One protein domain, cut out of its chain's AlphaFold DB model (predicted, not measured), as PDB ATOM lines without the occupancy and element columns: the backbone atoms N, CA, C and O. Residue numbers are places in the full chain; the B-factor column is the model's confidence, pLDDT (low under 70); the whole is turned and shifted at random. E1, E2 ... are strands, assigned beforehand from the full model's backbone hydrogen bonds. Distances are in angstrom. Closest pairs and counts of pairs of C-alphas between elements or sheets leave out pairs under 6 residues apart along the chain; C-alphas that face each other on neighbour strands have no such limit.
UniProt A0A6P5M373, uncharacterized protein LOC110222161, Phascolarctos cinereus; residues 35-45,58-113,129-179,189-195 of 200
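Overview. This is residues 35 to 45, 58 to 113, 129 to 179 and 189 to 195 of the 200 residues of the protein "uncharacterized protein LOC110222161" of Phascolarctos cinereus (UniProt A0A6P5M373). Seven strands ring an axis as a closed barrel, and an eighth, E8, extends the sheet outside the ring by pairing with one half of the bent strand E7. Round the ring run E1, E2, E3, E7, E6, E5, E4 and back to E1, with long unnamed links from E2 to E3 and from E3 to E4. The printed part has 125 residues with eight named strands, E1 to E8 in order along the chain, and no named helix; the class is all strand and the sheet is mixed. The whole is compact, with a radius of gyration of the C-alphas of 14.2 A and spans of 48 by 34 by 29 A.

Along the chain. E1, residues 35 to 43, begins at C-alpha 35 at (-53.126, -31.110, -26.510), is 23.8 A long and bends by 52 degrees at residue 38. E2, residues 58 to 67, is 27.2 A long and bends by 53 degrees at residue 61. E3 is residues 82 to 86 and E4 residues 103 to 109. E5, residues 131 to 139, measures 26.3 A, and E6, residues 145 to 152, 22.1 A. E7, residues 163 to 173, is 27.2 A long and bends by 68 degrees at residue 168. E8, residues 190 to 194, ends at C-alpha 194 at (-35.654, -32.134, -15.135).

Arrangement. E1 and E2 are antiparallel at 150 degrees, with N 37 and O 64 within hydrogen-bond range at 2.8 A. E2 and E3 are parallel, N 83 and O 63 at 2.8 A. E3 and E7 are parallel, N 165 and O 84 at 2.8 A. E5, E6 and E7 form a meander, each strand the antiparallel neighbour of the one before, with hairpins E5 and E6, and E6 and E7; N 148 and O 135 are 2.8 A apart, N 171 and O 147 2.8 A. E5 and E4 are antiparallel, N 136 and O 106 at 2.8 A. E4 and E1 are parallel and close the ring, N 107 and O 40 at 2.8 A. E7 is staggered: E3 and E8 lie on one side of it, beside residues 163 to 166 and 168 to 173, and E6 on the other side. E8 is antiparallel to E7, N 172 and O 191 at 2.8 A. E8 and E1 are apart.

Size, cuts and confidence. The C-alphas farthest apart are those of Gly 159 and Gln 179, 48.8 A. Residues 46 to 57, 114 to 128 and 180 to 188 are not printed; the C-alpha gaps across these cuts are 6.7 A, 13.5 A and 13.6 A. The links E2 to E3 and E3 to E4 are long. Mean pLDDT of the printed part is 81.0; 24 residues are under 70, among them 70 to 80 and 155 to 161.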
ATOM      1  N   SER A  35     -53.158 -30.233 -25.347       84.25
ATOM      2  CA  SER A  35     -53.126 -31.110 -26.510       84.25
ATOM      3  C   SER A  35     -53.584 -32.500 -26.095       84.25
ATOM      4  O   SER A  35     -53.372 -32.913 -24.957       84.25
ATOM      5  N   GLN A  36     -54.237 -33.212 -27.005       87.75
ATOM      6  CA  GLN A  36     -54.710 -34.573 -26.777       87.75
ATOM      7  C   GLN A  36     -54.079 -35.491 -27.820       87.75
ATOM      8  O   GLN A  36     -54.028 -35.136 -28.995       87.75
ATOM      9  N   LEU A  37     -53.599 -36.655 -27.388       89.44
ATOM     10  CA  LEU A  37     -52.929 -37.627 -28.242       89.44
ATOM     11  C   LEU A  37     -53.391 -39.058 -27.915       89.44
ATOM     12  O   LEU A  37     -53.324 -39.447 -26.743       89.44
ATOM     13  N   PRO A  38     -53.850 -39.850 -28.905       92.19
ATOM     14  CA  PRO A  38     -54.093 -41.272 -28.692       92.19
ATOM     15  C   PRO A  38     -52.777 -41.966 -28.336       92.19
ATOM     16  O   PRO A  38     -51.741 -41.720 -28.955       92.19
ATOM     17  N   CYS A  39     -52.804 -42.822 -27.323       93.12
ATOM     18  CA  CYS A  39     -51.618 -43.491 -26.812       93.12
ATOM     19  C   CYS A  39     -51.899 -44.969 -26.547       93.12
ATOM     20  O   CYS A  39     -53.033 -45.365 -26.276       93.12
ATOM     21  N   ILE A  40     -50.860 -45.794 -26.633       94.00
ATOM     22  CA  ILE A  40     -50.952 -47.216 -26.306       94.00
ATOM     23  C   ILE A  40     -50.283 -47.441 -24.953       94.00
ATOM     24  O   ILE A  40     -49.088 -47.180 -24.808       94.00
ATOM     25  N   LEU A  41     -51.050 -47.929 -23.979       90.75
ATOM     26  CA  LEU A  41     -50.551 -48.377 -22.687       90.75
ATOM     27  C   LEU A  41     -50.143 -49.855 -22.762       90.75
ATOM     28  O   LEU A  41     -50.967 -50.713 -23.078       90.75
ATOM     29  N   GLU A  42     -48.884 -50.147 -22.446       88.38
ATOM     30  CA  GLU A  42     -48.384 -51.510 -22.263       88.38
ATOM     31  C   GLU A  42     -48.621 -51.959 -20.820       88.38
ATOM     32  O   GLU A  42     -48.052 -51.409 -19.868       88.38
ATOM     33  N   ILE A  43     -49.472 -52.969 -20.660       79.75
ATOM     34  CA  ILE A  43     -49.794 -53.574 -19.375       79.75
ATOM     35  C   ILE A  43     -48.919 -54.823 -19.213       79.75
ATOM     36  O   ILE A  43     -49.031 -55.762 -20.012       79.75
ATOM     37  N   PRO A  44     -48.046 -54.863 -18.188       66.19
ATOM     38  CA  PRO A  44     -47.292 -56.065 -17.876       66.19
ATOM     39  C   PRO A  44     -48.267 -57.156 -17.420       66.19
ATOM     40  O   PRO A  44     -49.046 -56.947 -16.490       66.19
ATOM     41  N   VAL A  45     -48.227 -58.312 -18.079       64.38
ATOM     42  CA  VAL A  45     -49.019 -59.477 -17.671       64.38
ATOM     43  C   VAL A  45     -48.365 -60.110 -16.450       64.38
ATOM     44  O   VAL A  45     -47.152 -60.315 -16.429       64.38
ATOM     45  N   GLN A  58     -49.997 -57.021 -22.884       80.69
ATOM     46  CA  GLN A  58     -51.337 -56.568 -23.237       80.69
ATOM     47  C   GLN A  58     -51.287 -55.075 -23.560       80.69
ATOM     48  O   GLN A  58     -50.639 -54.299 -22.862       80.69
ATOM     49  N   TRP A  59     -51.986 -54.676 -24.619       87.62
ATOM     50  CA  TRP A  59     -52.025 -53.294 -25.086       87.62
ATOM     51  C   TRP A  59     -53.420 -52.718 -24.875       87.62
ATOM     52  O   TRP A  59     -54.412 -53.341 -25.257       87.62
ATOM     53  N   GLN A  60     -53.492 -51.523 -24.298       88.38
ATOM     54  CA  GLN A  60     -54.734 -50.782 -24.109       88.38
ATOM     55  C   GLN A  60     -54.642 -49.433 -24.819       88.38
ATOM     56  O   GLN A  60     -53.645 -48.725 -24.695       88.38
ATOM     57  N   HIS A  61     -55.684 -49.075 -25.569       91.25
ATOM     58  CA  HIS A  61     -55.795 -47.736 -26.138       91.25
ATOM     59  C   HIS A  61     -56.257 -46.782 -25.045       91.25
ATOM     60  O   HIS A  61     -57.275 -47.022 -24.403       91.25
ATOM     61  N   ILE A  62     -55.498 -45.715 -24.844       91.75
ATOM     62  CA  ILE A  62     -55.764 -44.686 -23.847       91.75
ATOM     63  C   ILE A  62     -55.667 -43.305 -24.493       91.75
ATOM     64  O   ILE A  62     -55.063 -43.129 -25.558       91.75
ATOM     65  N   GLN A  63     -56.216 -42.301 -23.822       91.62
ATOM     66  CA  GLN A  63     -56.087 -40.910 -24.230       91.62
ATOM     67  C   GLN A  63     -55.074 -40.200 -23.330       91.62
ATOM     68  O   GLN A  63     -55.273 -40.107 -22.121       91.62
ATOM     69  N   LEU A  64     -53.998 -39.661 -23.909       90.75
ATOM     70  CA  LEU A  64     -53.058 -38.806 -23.186       90.75
ATOM     71  C   LEU A  64     -53.418 -37.339 -23.430       90.75
ATOM     72  O   LEU A  64     -53.436 -36.871 -24.569       90.75
ATOM     73  N   VAL A  65     -53.690 -36.602 -22.361       89.81
ATOM     74  CA  VAL A  65     -53.931 -35.159 -22.393       89.81
ATOM     75  C   VAL A  65     -52.715 -34.459 -21.811       89.81
ATOM     76  O   VAL A  65     -52.367 -34.681 -20.657       89.81
ATOM     77  N   LEU A  66     -52.064 -33.605 -22.593       88.38
ATOM     78  CA  LEU A  66     -50.969 -32.762 -22.131       88.38
ATOM     79  C   LEU A  66     -51.501 -31.402 -21.705       88.38
ATOM     80  O   LEU A  66     -52.237 -30.760 -22.457       88.38
ATOM     81  N   SER A  67     -51.073 -30.925 -20.541       85.25
ATOM     82  CA  SER A  67     -51.389 -29.581 -20.065       85.25
ATOM     83  C   SER A  67     -50.145 -28.856 -19.569       85.25
ATOM     84  O   SER A  67     -49.300 -29.423 -18.884       85.25
ATOM     85  N   SER A  68     -50.074 -27.561 -19.870       78.00
ATOM     86  CA  SER A  68     -49.049 -26.643 -19.345       78.00
ATOM     87  C   SER A  68     -49.325 -26.185 -17.906       78.00
ATOM     88  O   SER A  68     -48.493 -25.510 -17.303       78.00
ATOM     89  N   SER A  69     -50.502 -26.495 -17.352       72.31
ATOM     90  CA  SER A  69     -50.929 -26.039 -16.027       72.31
ATOM     91  C   SER A  69     -51.825 -27.060 -15.327       72.31
ATOM     92  O   SER A  69     -52.680 -27.689 -15.951       72.31
ATOM     93  N   GLU A  70     -51.673 -27.158 -14.007       65.88
ATOM     94  CA  GLU A  70     -52.516 -27.976 -13.123       65.88
ATOM     95  C   GLU A  70     -53.965 -27.474 -13.034       65.88
ATOM     96  O   GLU A  70     -54.875 -28.222 -12.687       65.88
ATOM     97  N   SER A  71     -54.216 -26.212 -13.397       57.38
ATOM     98  CA  SER A  71     -55.545 -25.603 -13.330       57.38
ATOM     99  C   SER A  71     -56.410 -25.968 -14.538       57.38
ATOM    100  O   SER A  71     -56.618 -25.120 -15.412       57.38
ATOM    101  N   GLN A  72     -56.932 -27.199 -14.595       55.09
ATOM    102  CA  GLN A  72     -57.991 -27.548 -15.548       55.09
ATOM    103  C   GLN A  72     -59.144 -28.378 -14.997       55.09
ATOM    104  O   GLN A  72     -58.991 -29.455 -14.434       55.09
ATOM    105  N   THR A  73     -60.324 -27.871 -15.334       51.34
ATOM    106  CA  THR A  73     -61.683 -28.417 -15.297       51.34
ATOM    107  C   THR A  73     -61.919 -29.574 -16.287       51.34
ATOM    108  O   THR A  73     -63.050 -29.790 -16.716       51.34
ATOM    109  N   LEU A  74     -60.893 -30.362 -16.639       55.16
ATOM    110  CA  LEU A  74     -61.041 -31.554 -17.502       55.16
ATOM    111  C   LEU A  74     -61.821 -32.701 -16.827       55.16
ATOM    112  O   LEU A  74     -62.151 -33.696 -17.467       55.16
ATOM    113  N   ALA A  75     -62.165 -32.539 -15.548       49.72
ATOM    114  CA  ALA A  75     -62.855 -33.522 -14.719       49.72
ATOM    115  C   ALA A  75     -64.261 -33.927 -15.209       49.72
ATOM    116  O   ALA A  75     -64.810 -34.906 -14.725       49.72
ATOM    117  N   ARG A  76     -64.890 -33.203 -16.147       49.72
ATOM    118  CA  ARG A  76     -66.315 -33.436 -16.455       49.72
ATOM    119  C   ARG A  76     -66.620 -34.428 -17.578       49.72
ATOM    120  O   ARG A  76     -67.784 -34.790 -17.711       49.72
ATOM    121  N   GLN A  77     -65.633 -34.873 -18.360       51.47
ATOM    122  CA  GLN A  77     -65.866 -35.759 -19.520       51.47
ATOM    123  C   GLN A  77     -64.778 -36.819 -19.763       51.47
ATOM    124  O   GLN A  77     -64.807 -37.489 -20.792       51.47
ATOM    125  N   ALA A  78     -63.817 -36.979 -18.853       59.09
ATOM    126  CA  ALA A  78     -62.777 -37.989 -19.020       59.09
ATOM    127  C   ALA A  78     -63.333 -39.392 -18.725       59.09
ATOM    128  O   ALA A  78     -63.956 -39.601 -17.686       59.09
ATOM    129  N   SER A  79     -63.109 -40.332 -19.644       64.50
ATOM    130  CA  SER A  79     -63.293 -41.762 -19.386       64.50
ATOM    131  C   SER A  79     -62.165 -42.291 -18.496       64.50
ATOM    132  O   SER A  79     -61.101 -41.668 -18.409       64.50
ATOM    133  N   ASP A  80     -62.367 -43.468 -17.901       68.88
ATOM    134  CA  ASP A  80     -61.365 -44.157 -17.071       68.88
ATOM    135  C   ASP A  80     -60.031 -44.416 -17.812       68.88
ATOM    136  O   ASP A  80     -58.985 -44.553 -17.185       68.88
ATOM    137  N   ASP A  81     -60.041 -44.382 -19.152       82.62
ATOM    138  CA  ASP A  81     -58.876 -44.593 -20.022       82.62
ATOM    139  C   ASP A  81     -58.117 -43.294 -20.372       82.62
ATOM    140  O   ASP A  81     -57.354 -43.244 -21.341       82.62
ATOM    141  N   THR A  82     -58.334 -42.208 -19.624       87.25
ATOM    142  CA  THR A  82     -57.703 -40.904 -19.884       87.25
ATOM    143  C   THR A  82     -56.645 -40.566 -18.836       87.25
ATOM    144  O   THR A  82     -56.924 -40.513 -17.641       87.25
ATOM    145  N   PHE A  83     -55.439 -40.230 -19.293       88.25
ATOM    146  CA  PHE A  83     -54.333 -39.761 -18.460       88.25
ATOM    147  C   PHE A  83     -54.058 -38.280 -18.722       88.25
ATOM    148  O   PHE A  83     -53.927 -37.858 -19.871       88.25
ATOM    149  N   LEU A  84     -53.931 -37.485 -17.661       88.81
ATOM    150  CA  LEU A  84     -53.603 -36.063 -17.734       88.81
ATOM    151  C   LEU A  84     -52.150 -35.847 -17.319       88.81
ATOM    152  O   LEU A  84     -51.832 -35.886 -16.135       88.81
ATOM    153  N   LEU A  85     -51.274 -35.596 -18.287       88.38
ATOM    154  CA  LEU A  85     -49.861 -35.322 -18.068       88.38
ATOM    155  C   LEU A  85     -49.587 -33.816 -18.038       88.38
ATOM    156  O   LEU A  85     -49.763 -33.095 -19.024       88.38
ATOM    157  N   TYR A  86     -49.098 -33.346 -16.896       85.88
ATOM    158  CA  TYR A  86     -48.612 -31.983 -16.741       85.88
ATOM    159  C   TYR A  86     -47.191 -31.860 -17.301       85.88
ATOM    160  O   TYR A  86     -46.229 -32.355 -16.711       85.88
ATOM    161  N   ASP A  87     -47.059 -31.172 -18.435       82.69
ATOM    162  CA  ASP A  87     -45.778 -30.861 -19.079       82.69
ATOM    163  C   ASP A  87     -45.156 -29.611 -18.444       82.69
ATOM    164  O   ASP A  87     -45.042 -28.548 -19.059       82.69
ATOM    165  N   LYS A  88     -44.780 -29.728 -17.168       75.56
ATOM    166  CA  LYS A  88     -44.135 -28.641 -16.415       75.56
ATOM    167  C   LYS A  88     -42.781 -28.253 -17.003       75.56
ATOM    168  O   LYS A  88     -42.422 -27.079 -17.005       75.56
ATOM    169  N   ALA A  89     -42.064 -29.234 -17.548       73.00
ATOM    170  CA  ALA A  89     -40.794 -29.036 -18.235       73.00
ATOM    171  C   ALA A  89     -40.946 -28.295 -19.581       73.00
ATOM    172  O   ALA A  89     -39.965 -27.756 -20.092       73.00
ATOM    173  N   GLY A  90     -42.156 -28.259 -20.154       77.38
ATOM    174  CA  GLY A  90     -42.453 -27.599 -21.425       77.38
ATOM    175  C   GLY A  90     -41.779 -28.252 -22.633       77.38
ATOM    176  O   GLY A  90     -41.525 -27.567 -23.624       77.38
ATOM    177  N   VAL A  91     -41.438 -29.540 -22.548       81.94
ATOM    178  CA  VAL A  91     -40.697 -30.257 -23.599       81.94
ATOM    179  C   VAL A  91     -41.645 -30.906 -24.600       81.94
ATOM    180  O   VAL A  91     -41.306 -31.015 -25.772       81.94
ATOM    181  N   LEU A  92     -42.829 -31.336 -24.174       81.31
ATOM    182  CA  LEU A  92     -43.747 -32.114 -25.008       81.31
ATOM    183  C   LEU A  92     -44.670 -31.205 -25.826       81.31
ATOM    184  O   LEU A  92     -44.838 -31.396 -27.030       81.31
ATOM    185  N   LEU A  93     -45.239 -30.179 -25.194       83.88
ATOM    186  CA  LEU A  93     -46.223 -29.286 -25.802       83.88
ATOM    187  C   LEU A  93     -45.736 -28.570 -27.071       83.88
ATOM    188  O   LEU A  93     -46.538 -28.445 -27.997       83.88
ATOM    189  N   PRO A  94     -44.480 -28.097 -27.196       84.12
ATOM    190  CA  PRO A  94     -44.007 -27.476 -28.437       84.12
ATOM    191  C   PRO A  94     -44.016 -28.418 -29.648       84.12
ATOM    192  O   PRO A  94     -44.080 -27.953 -30.784       84.12
ATOM    193  N   HIS A  95     -43.967 -29.729 -29.411       80.56
ATOM    194  CA  HIS A  95     -43.935 -30.758 -30.450       80.56
ATOM    195  C   HIS A  95     -45.324 -31.287 -30.819       80.56
ATOM    196  O   HIS A  95     -45.441 -32.057 -31.763       80.56
ATOM    197  N   MET A  96     -46.366 -30.862 -30.101       77.94
ATOM    198  CA  MET A  96     -47.744 -31.308 -30.318       77.94
ATOM    199  C   MET A  96     -48.525 -30.475 -31.337       77.94
ATOM    200  O   MET A  96     -49.559 -30.930 -31.797       77.94
ATOM    201  N   ASP A  97     -48.071 -29.273 -31.704       70.88
ATOM    202  CA  ASP A  97     -48.797 -28.447 -32.693       70.88
ATOM    203  C   ASP A  97     -48.528 -28.862 -34.135       70.88
ATOM    204  O   ASP A  97     -49.237 -28.445 -35.048       70.88
ATOM    205  N   LYS A  98     -47.447 -29.614 -34.347       63.81
ATOM    206  CA  LYS A  98     -46.977 -30.002 -35.668       63.81
ATOM    207  C   LYS A  98     -47.271 -31.479 -35.845       63.81
ATOM    208  O   LYS A  98     -46.737 -32.293 -35.100       63.81
ATOM    209  N   ASP A  99     -48.116 -31.779 -36.822       75.75
ATOM    210  CA  ASP A  99     -48.341 -33.125 -37.338       75.75
ATOM    211  C   ASP A  99     -48.797 -34.140 -36.272       75.75
ATOM    212  O   ASP A  99     -48.203 -35.205 -36.134       75.75
ATOM    213  N   VAL A 100     -49.847 -33.822 -35.496       80.81
ATOM    214  CA  VAL A 100     -50.427 -34.733 -34.475       80.81
ATOM    215  C   VAL A 100     -50.750 -36.115 -35.051       80.81
ATOM    216  O   VAL A 100     -50.566 -37.128 -34.381       80.81
ATOM    217  N   ASP A 101     -51.190 -36.159 -36.305       86.12
ATOM    218  CA  ASP A 101     -51.471 -37.364 -37.088       86.12
ATOM    219  C   ASP A 101     -50.227 -38.226 -37.363       86.12
ATOM    220  O   ASP A 101     -50.344 -39.417 -37.642       86.12
ATOM    221  N   LYS A 102     -49.031 -37.649 -37.231       90.50
ATOM    222  CA  LYS A 102     -47.733 -38.318 -37.371       90.50
ATOM    223  C   LYS A 102     -47.062 -38.614 -36.034       90.50
ATOM    224  O   LYS A 102     -45.874 -38.947 -36.009       90.50
ATOM    225  N   LEU A 103     -47.776 -38.483 -34.919       92.00
ATOM    226  CA  LEU A 103     -47.238 -38.771 -33.595       92.00
ATOM    227  C   LEU A 103     -47.712 -40.134 -33.104       92.00
ATOM    228  O   LEU A 103     -48.902 -40.395 -32.959       92.00
ATOM    229  N   GLU A 104     -46.751 -40.983 -32.768       94.00
ATOM    230  CA  GLU A 104     -46.990 -42.231 -32.058       94.00
ATOM    231  C   GLU A 104     -46.692 -42.039 -30.574       94.00
ATOM    232  O   GLU A 104     -45.583 -41.639 -30.202       94.00
ATOM    233  N   CYS A 105     -47.660 -42.370 -29.718       94.25
ATOM    234  CA  CYS A 105     -47.485 -42.376 -28.271       94.25
ATOM    235  C   CYS A 105     -47.521 -43.791 -27.708       94.25
ATOM    236  O   CYS A 105     -48.433 -44.574 -27.982       94.25
ATOM    237  N   ARG A 106     -46.536 -44.092 -26.862       95.19
ATOM    238  CA  ARG A 106     -46.485 -45.312 -26.059       95.19
ATOM    239  C   ARG A 106     -46.262 -44.962 -24.603       95.19
ATOM    240  O   ARG A 106     -45.403 -44.135 -24.294       95.19
ATOM    241  N   MET A 107     -47.009 -45.607 -23.722       93.19
ATOM    242  CA  MET A 107     -46.883 -45.460 -22.285       93.19
ATOM    243  C   MET A 107     -46.683 -46.826 -21.649       93.19
ATOM    244  O   MET A 107     -47.491 -47.723 -21.837       93.19
ATOM    245  N   ASN A 108     -45.629 -46.980 -20.860       90.50
ATOM    246  CA  ASN A 108     -45.311 -48.254 -20.223       90.50
ATOM    247  C   ASN A 108     -45.099 -48.027 -18.734       90.50
ATOM    248  O   ASN A 108     -44.505 -47.018 -18.337       90.50
ATOM    249  N   ARG A 109     -45.538 -48.972 -17.899       85.56
ATOM    250  CA  ARG A 109     -45.227 -48.926 -16.469       85.56
ATOM    251  C   ARG A 109     -43.726 -49.120 -16.272       85.56
ATOM    252  O   ARG A 109     -43.147 -50.097 -16.742       85.56
ATOM    253  N   TYR A 110     -43.095 -48.184 -15.575       82.38
ATOM    254  CA  TYR A 110     -41.682 -48.256 -15.242       82.38
ATOM    255  C   TYR A 110     -41.521 -48.848 -13.849       82.38
ATOM    256  O   TYR A 110     -42.005 -48.295 -12.863       82.38
ATOM    257  N   PHE A 111     -40.837 -49.985 -13.767       72.31
ATOM    258  CA  PHE A 111     -40.449 -50.573 -12.496       72.31
ATOM    259  C   PHE A 111     -38.992 -50.237 -12.236       72.31
ATOM    260  O   PHE A 111     -38.098 -50.643 -12.978       72.31
ATOM    261  N   THR A 112     -38.739 -49.545 -11.134       60.78
ATOM    262  CA  THR A 112     -37.401 -49.415 -10.566       60.78
ATOM    263  C   THR A 112     -37.032 -50.740  -9.891       60.78
ATOM    264  O   THR A 112     -36.964 -50.830  -8.666       60.78
ATOM    265  N   ALA A 113     -36.896 -51.820 -10.663       47.91
ATOM    266  CA  ALA A 113     -36.503 -53.122 -10.135       47.91
ATOM    267  C   ALA A 113     -35.107 -52.988  -9.501       47.91
ATOM    268  O   ALA A 113     -34.107 -52.837 -10.198       47.91
ATOM    269  N   LEU A 129     -46.896 -46.654  -2.631       69.12
ATOM    270  CA  LEU A 129     -45.854 -46.070  -3.469       69.12
ATOM    271  C   LEU A 129     -46.485 -45.427  -4.710       69.12
ATOM    272  O   LEU A 129     -47.455 -45.970  -5.246       69.12
ATOM    273  N   PRO A 130     -45.941 -44.301  -5.201       77.25
ATOM    274  CA  PRO A 130     -46.374 -43.744  -6.471       77.25
ATOM    275  C   PRO A 130     -46.106 -44.732  -7.614       77.25
ATOM    276  O   PRO A 130     -45.126 -45.485  -7.593       77.25
ATOM    277  N   THR A 131     -46.964 -44.709  -8.632       82.38
ATOM    278  CA  THR A 131     -46.761 -45.520  -9.840       82.38
ATOM    279  C   THR A 131     -45.977 -44.718 -10.866       82.38
ATOM    280  O   THR A 131     -46.258 -43.547 -11.103       82.38
ATOM    281  N   TRP A 132     -44.984 -45.353 -11.478       86.19
ATOM    282  CA  TRP A 132     -44.115 -44.717 -12.458       86.19
ATOM    283  C   TRP A 132     -44.446 -45.185 -13.865       86.19
ATOM    284  O   TRP A 132     -44.706 -46.368 -14.098       86.19
ATOM    285  N   TYR A 133     -44.375 -44.254 -14.807       89.19
ATOM    286  CA  TYR A 133     -44.590 -44.503 -16.223       89.19
ATOM    287  C   TYR A 133     -43.461 -43.897 -17.044       89.19
ATOM    288  O   TYR A 133     -42.892 -42.866 -16.690       89.19
ATOM    289  N   ILE A 134     -43.167 -44.523 -18.174       92.12
ATOM    290  CA  ILE A 134     -42.414 -43.907 -19.258       92.12
ATOM    291  C   ILE A 134     -43.403 -43.602 -20.372       92.12
ATOM    292  O   ILE A 134     -44.043 -44.511 -20.891       92.12
ATOM    293  N   VAL A 135     -43.490 -42.334 -20.757       93.25
ATOM    294  CA  VAL A 135     -44.234 -41.870 -21.928       93.25
ATOM    295  C   VAL A 135     -43.234 -41.569 -23.034       93.25
ATOM    296  O   VAL A 135     -42.341 -40.742 -22.865       93.25
ATOM    297  N   THR A 136     -43.366 -42.236 -24.173       94.56
ATOM    298  CA  THR A 136     -42.554 -41.983 -25.363       94.56
ATOM    299  C   THR A 136     -43.436 -41.474 -26.489       94.56
ATOM    300  O   THR A 136     -44.358 -42.166 -26.907       94.56
ATOM    301  N   ILE A 137     -43.111 -40.288 -26.999       93.44
ATOM    302  CA  ILE A 137     -43.710 -39.708 -28.201       93.44
ATOM    303  C   ILE A 137     -42.662 -39.752 -29.306       93.44
ATOM    304  O   ILE A 137     -41.550 -39.243 -29.140       93.44
ATOM    305  N   THR A 138     -42.999 -40.372 -30.429       93.38
ATOM    306  CA  THR A 138     -42.122 -40.474 -31.598       93.38
ATOM    307  C   THR A 138     -42.850 -39.949 -32.818       93.38
ATOM    308  O   THR A 138     -44.010 -40.275 -33.036       93.38
ATOM    309  N   HIS A 139     -42.161 -39.154 -33.625       92.38
ATOM    310  CA  HIS A 139     -42.671 -38.795 -34.939       92.38
ATOM    311  C   HIS A 139     -42.475 -39.972 -35.905       92.38
ATOM    312  O   HIS A 139     -41.377 -40.536 -35.951       92.38
ATOM    313  N   THR A 140     -43.483 -40.330 -36.698       90.94
ATOM    314  CA  THR A 140     -43.448 -41.477 -37.634       90.94
ATOM    315  C   THR A 140     -42.272 -41.392 -38.612       90.94
ATOM    316  O   THR A 140     -41.526 -42.358 -38.788       90.94
ATOM    317  N   ASP A 141     -41.994 -40.192 -39.131       89.88
ATOM    318  CA  ASP A 141     -40.830 -39.914 -39.995       89.88
ATOM    319  C   ASP A 141     -39.471 -39.927 -39.255       89.88
ATOM    320  O   ASP A 141     -38.436 -39.599 -39.828       89.88
ATOM    321  N   SER A 142     -39.434 -40.304 -37.972       85.75
ATOM    322  CA  SER A 142     -38.216 -40.376 -37.147       85.75
ATOM    323  C   SER A 142     -37.497 -39.024 -36.945       85.75
ATOM    324  O   SER A 142     -36.325 -38.985 -36.560       85.75
ATOM    325  N   SER A 143     -38.211 -37.911 -37.159       88.00
ATOM    326  CA  SER A 143     -37.702 -36.535 -37.044       88.00
ATOM    327  C   SER A 143     -37.482 -36.084 -35.600       88.00
ATOM    328  O   SER A 143     -36.679 -35.195 -35.339       88.00
ATOM    329  N   PHE A 144     -38.178 -36.688 -34.638       90.06
ATOM    330  CA  PHE A 144     -37.852 -36.550 -33.229       90.06
ATOM    331  C   PHE A 144     -38.386 -37.722 -32.412       90.06
ATOM    332  O   PHE A 144     -39.287 -38.457 -32.826       90.06
ATOM    333  N   ARG A 145     -37.827 -37.870 -31.213       93.06
ATOM    334  CA  ARG A 145     -38.350 -38.734 -30.159       93.06
ATOM    335  C   ARG A 145     -38.185 -38.044 -28.814       93.06
ATOM    336  O   ARG A 145     -37.109 -37.528 -28.510       93.06
ATOM    337  N   ILE A 146     -39.246 -38.055 -28.019       92.81
ATOM    338  CA  ILE A 146     -39.261 -37.538 -26.654       92.81
ATOM    339  C   ILE A 146     -39.646 -38.682 -25.729       92.81
ATOM    340  O   ILE A 146     -40.644 -39.359 -25.956       92.81
ATOM    341  N   THR A 147     -38.863 -38.893 -24.681       93.50
ATOM    342  CA  THR A 147     -39.144 -39.872 -23.634       93.50
ATOM    343  C   THR A 147     -39.215 -39.136 -22.307       93.50
ATOM    344  O   THR A 147     -38.252 -38.487 -21.909       93.50
ATOM    345  N   THR A 148     -40.357 -39.227 -21.633       91.88
ATOM    346  CA  THR A 148     -40.616 -38.575 -20.350       91.88
ATOM    347  C   THR A 148     -40.921 -39.615 -19.284       91.88
ATOM    348  O   THR A 148     -41.741 -40.505 -19.495       91.88
ATOM    349  N   PHE A 149     -40.264 -39.497 -18.137       89.62
ATOM    350  CA  PHE A 149     -40.583 -40.248 -16.933       89.62
ATOM    351  C   PHE A 149     -41.655 -39.493 -16.172       89.62
ATOM    352  O   PHE A 149     -41.493 -38.311 -15.855       89.62
ATOM    353  N   CYS A 150     -42.742 -40.190 -15.889       87.75
ATOM    354  CA  CYS A 150     -43.923 -39.641 -15.262       87.75
ATOM    355  C   CYS A 150     -44.185 -40.355 -13.942       87.75
ATOM    356  O   CYS A 150     -44.024 -41.574 -13.838       87.75
ATOM    357  N   VAL A 151     -44.642 -39.596 -12.954       85.81
ATOM    358  CA  VAL A 151     -45.090 -40.115 -11.667       85.81
ATOM    359  C   VAL A 151     -46.592 -39.892 -11.519       85.81
ATOM    360  O   VAL A 151     -47.092 -38.784 -11.729       85.81
ATOM    361  N   GLN A 152     -47.307 -40.957 -11.174       84.88
ATOM    362  CA  GLN A 152     -48.682 -40.919 -10.696       84.88
ATOM    363  C   GLN A 152     -48.653 -40.961  -9.162       84.88
ATOM    364  O   GLN A 152     -48.045 -41.880  -8.598       84.88
ATOM    365  N   PRO A 153     -49.287 -40.001  -8.467       78.31
ATOM    366  CA  PRO A 153     -49.329 -39.998  -7.010       78.31
ATOM    367  C   PRO A 153     -50.046 -41.245  -6.476       78.31
ATOM    368  O   PRO A 153     -50.957 -41.769  -7.112       78.31
ATOM    369  N   ALA A 154     -49.635 -41.705  -5.293       72.62
ATOM    370  CA  ALA A 154     -50.157 -42.920  -4.664       72.62
ATOM    371  C   ALA A 154     -51.653 -42.833  -4.314       72.62
ATOM    372  O   ALA A 154     -52.373 -43.822  -4.404       72.62
ATOM    373  N   ASN A 155     -52.116 -41.629  -3.969       69.94
ATOM    374  CA  ASN A 155     -53.523 -41.309  -3.778       69.94
ATOM    375  C   ASN A 155     -53.955 -40.334  -4.885       69.94
ATOM    376  O   ASN A 155     -53.948 -39.119  -4.663       69.94
ATOM    377  N   PRO A 156     -54.233 -40.819  -6.110       65.06
ATOM    378  CA  PRO A 156     -54.797 -39.956  -7.137       65.06
ATOM    379  C   PRO A 156     -56.133 -39.425  -6.612       65.06
ATOM    380  O   PRO A 156     -56.883 -40.177  -5.990       65.06
ATOM    381  N   ALA A 157     -56.408 -38.131  -6.811       60.72
ATOM    382  CA  ALA A 157     -57.646 -37.506  -6.350       60.72
ATOM    383  C   ALA A 157     -58.845 -38.390  -6.733       60.72
ATOM    384  O   ALA A 157     -59.128 -38.574  -7.915       60.72
ATOM    385  N   GLN A 158     -59.498 -38.989  -5.733       52.56
ATOM    386  CA  GLN A 158     -60.615 -39.901  -5.950       52.56
ATOM    387  C   GLN A 158     -61.817 -39.087  -6.426       52.56
ATOM    388  O   GLN A 158     -62.470 -38.390  -5.652       52.56
ATOM    389  N   GLY A 159     -62.083 -39.142  -7.724       58.03
ATOM    390  CA  GLY A 159     -63.214 -38.484  -8.354       58.03
ATOM    391  C   GLY A 159     -63.304 -38.858  -9.832       58.03
ATOM    392  O   GLY A 159     -62.327 -39.352 -10.392       58.03
ATOM    393  N   PRO A 160     -64.462 -38.637 -10.475       57.78
ATOM    394  CA  PRO A 160     -64.592 -38.786 -11.918       57.78
ATOM    395  C   PRO A 160     -63.668 -37.761 -12.583       57.78
ATOM    396  O   PRO A 160     -63.885 -36.553 -12.482       57.78
ATOM    397  N   GLY A 161     -62.575 -38.228 -13.173       68.69
ATOM    398  CA  GLY A 161     -61.550 -37.370 -13.743       68.69
ATOM    399  C   GLY A 161     -60.361 -38.174 -14.265       68.69
ATOM    400  O   GLY A 161     -60.172 -39.323 -13.870       68.69
ATOM    401  N   PRO A 162     -59.559 -37.585 -15.166       79.31
ATOM    402  CA  PRO A 162     -58.429 -38.281 -15.765       79.31
ATOM    403  C   PRO A 162     -57.354 -38.588 -14.716       79.31
ATOM    404  O   PRO A 162     -57.115 -37.787 -13.809       79.31
ATOM    405  N   ALA A 163     -56.654 -39.712 -14.876       84.56
ATOM    406  CA  ALA A 163     -55.558 -40.100 -13.996       84.56
ATOM    407  C   ALA A 163     -54.393 -39.093 -14.119       84.56
ATOM    408  O   ALA A 163     -53.822 -38.952 -15.207       84.56
ATOM    409  N   PRO A 164     -54.024 -38.368 -13.045       86.31
ATOM    410  CA  PRO A 164     -53.008 -37.327 -13.131       86.31
ATOM    411  C   PRO A 164     -51.596 -37.922 -13.188       86.31
ATOM    412  O   PRO A 164     -51.235 -38.793 -12.396       86.31
ATOM    413  N   LEU A 165     -50.771 -37.387 -14.084       87.31
ATOM    414  CA  LEU A 165     -49.356 -37.697 -14.253       87.31
ATOM    415  C   LEU A 165     -48.532 -36.409 -14.193       87.31
ATOM    416  O   LEU A 165     -48.860 -35.406 -14.827       87.31
ATOM    417  N   SER A 166     -47.417 -36.452 -13.474       85.88
ATOM    418  CA  SER A 166     -46.421 -35.378 -13.477       85.88
ATOM    419  C   SER A 166     -45.160 -35.842 -14.192       85.88
ATOM    420  O   SER A 166     -44.563 -36.837 -13.782       85.88
ATOM    421  N   GLY A 167     -44.751 -35.142 -15.251       86.69
ATOM    422  CA  GLY A 167     -43.484 -35.408 -15.935       86.69
ATOM    423  C   GLY A 167     -42.312 -34.855 -15.128       86.69
ATOM    424  O   GLY A 167     -42.253 -33.652 -14.898       86.69
ATOM    425  N   VAL A 168     -41.387 -35.716 -14.699       84.31
ATOM    426  CA  VAL A 168     -40.251 -35.325 -13.838       84.31
ATOM    427  C   VAL A 168     -38.929 -35.219 -14.591       84.31
ATOM    428  O   VAL A 168     -38.054 -34.443 -14.221       84.31
ATOM    429  N   PHE A 169     -38.764 -36.000 -15.654       86.56
ATOM    430  CA  PHE A 169     -37.550 -36.023 -16.459       86.56
ATOM    431  C   PHE A 169     -37.933 -36.272 -17.905       86.56
ATOM    432  O   PHE A 169     -38.567 -37.283 -18.197       86.56
ATOM    433  N   SER A 170     -37.512 -35.396 -18.806       90.12
ATOM    434  CA  SER A 170     -37.758 -35.528 -20.238       90.12
ATOM    435  C   SER A 170     -36.441 -35.519 -20.993       90.12
ATOM    436  O   SER A 170     -35.628 -34.617 -20.822       90.12
ATOM    437  N   LEU A 171     -36.255 -36.498 -21.870       91.31
ATOM    438  CA  LEU A 171     -35.185 -36.564 -22.858       91.31
ATOM    439  C   LEU A 171     -35.790 -36.316 -24.239       91.31
ATOM    440  O   LEU A 171     -36.787 -36.946 -24.586       91.31
ATOM    441  N   HIS A 172     -35.176 -35.455 -25.042       90.69
ATOM    442  CA  HIS A 172     -35.561 -35.219 -26.429       90.69
ATOM    443  C   HIS A 172     -34.384 -35.457 -27.380       90.69
ATOM    444  O   HIS A 172     -33.234 -35.139 -27.073       90.69
ATOM    445  N   THR A 173     -34.680 -35.983 -28.566       90.81
ATOM    446  CA  THR A 173     -33.737 -36.101 -29.683       90.81
ATOM    447  C   THR A 173     -34.398 -35.694 -30.997       90.81
ATOM    448  O   THR A 173     -35.566 -36.014 -31.212       90.81
ATOM    449  N   LYS A 174     -33.658 -35.006 -31.878       85.94
ATOM    450  CA  LYS A 174     -34.099 -34.603 -33.236       85.94
ATOM    451  C   LYS A 174     -33.731 -35.606 -34.343       85.94
ATOM    452  O   LYS A 174     -33.968 -35.349 -35.515       85.94
ATOM    453  N   ALA A 175     -33.093 -36.720 -34.005       79.19
ATOM    454  CA  ALA A 175     -32.796 -37.777 -34.967       79.19
ATOM    455  C   ALA A 175     -32.903 -39.119 -34.251       79.19
ATOM    456  O   ALA A 175     -31.961 -39.561 -33.592       79.19
ATOM    457  N   SER A 176     -34.071 -39.762 -34.336       70.94
ATOM    458  CA  SER A 176     -34.265 -41.079 -33.716       70.94
ATOM    459  C   SER A 176     -33.650 -42.214 -34.545       70.94
ATOM    460  O   SER A 176     -33.457 -43.312 -34.023       70.94
ATOM    461  N   LYS A 177     -33.282 -41.940 -35.805       79.62
ATOM    462  CA  LYS A 177     -32.495 -42.815 -36.684       79.62
ATOM    463  C   LYS A 177     -31.341 -42.022 -37.287       79.62
ATOM    464  O   LYS A 177     -31.547 -40.939 -37.824       79.62
ATOM    465  N   VAL A 178     -30.133 -42.574 -37.213       81.31
ATOM    466  CA  VAL A 178     -28.913 -41.918 -37.691       81.31
ATOM    467  C   VAL A 178     -28.205 -42.838 -38.670       81.31
ATOM    468  O   VAL A 178     -27.921 -43.990 -38.350       81.31
ATOM    469  N   GLN A 179     -27.922 -42.327 -39.865       83.12
ATOM    470  CA  GLN A 179     -27.103 -43.003 -40.864       83.12
ATOM    471  C   GLN A 179     -25.845 -42.174 -41.091       83.12
ATOM    472  O   GLN A 179     -25.919 -40.989 -41.412       83.12
ATOM    473  N   SER A 189     -28.161 -34.683 -31.829       87.81
ATOM    474  CA  SER A 189     -28.919 -33.600 -31.199       87.81
ATOM    475  C   SER A 189     -29.801 -34.158 -30.084       87.81
ATOM    476  O   SER A 189     -30.977 -34.437 -30.322       87.81
ATOM    477  N   CYS A 190     -29.237 -34.284 -28.883       89.56
ATOM    478  CA  CYS A 190     -29.937 -34.711 -27.672       89.56
ATOM    479  C   CYS A 190     -30.006 -33.568 -26.652       89.56
ATOM    480  O   CYS A 190     -29.053 -32.807 -26.503       89.56
ATOM    481  N   GLY A 191     -31.095 -33.491 -25.897       89.88
ATOM    482  CA  GLY A 191     -31.198 -32.607 -24.741       89.88
ATOM    483  C   GLY A 191     -32.158 -33.171 -23.705       89.88
ATOM    484  O   GLY A 191     -32.971 -34.043 -24.009       89.88
ATOM    485  N   PHE A 192     -32.058 -32.699 -22.468       90.75
ATOM    486  CA  PHE A 192     -32.909 -33.160 -21.378       90.75
ATOM    487  C   PHE A 192     -33.352 -31.999 -20.493       90.75
ATOM    488  O   PHE A 192     -32.677 -30.974 -20.417       90.75
ATOM    489  N   THR A 193     -34.469 -32.201 -19.805       88.00
ATOM    490  CA  THR A 193     -35.008 -31.275 -18.810       88.00
ATOM    491  C   THR A 193     -35.468 -32.072 -17.599       88.00
ATOM    492  O   THR A 193     -36.034 -33.157 -17.747       88.00
ATOM    493  N   VAL A 194     -35.230 -31.536 -16.404       83.88
ATOM    494  CA  VAL A 194     -35.654 -32.134 -15.135       83.88
ATOM    495  C   VAL A 194     -36.559 -31.147 -14.419       83.88
ATOM    496  O   VAL A 194     -36.203 -29.978 -14.274       83.88
ATOM    497  N   ASP A 195     -37.719 -31.613 -13.971       76.44
ATOM    498  CA  ASP A 195     -38.554 -30.859 -13.049       76.44
ATOM    499  C   ASP A 195     -38.192 -31.248 -11.613       76.44
ATOM    500  O   ASP A 195     -38.453 -32.360 -11.152       76.44
TER     501      ASP A 195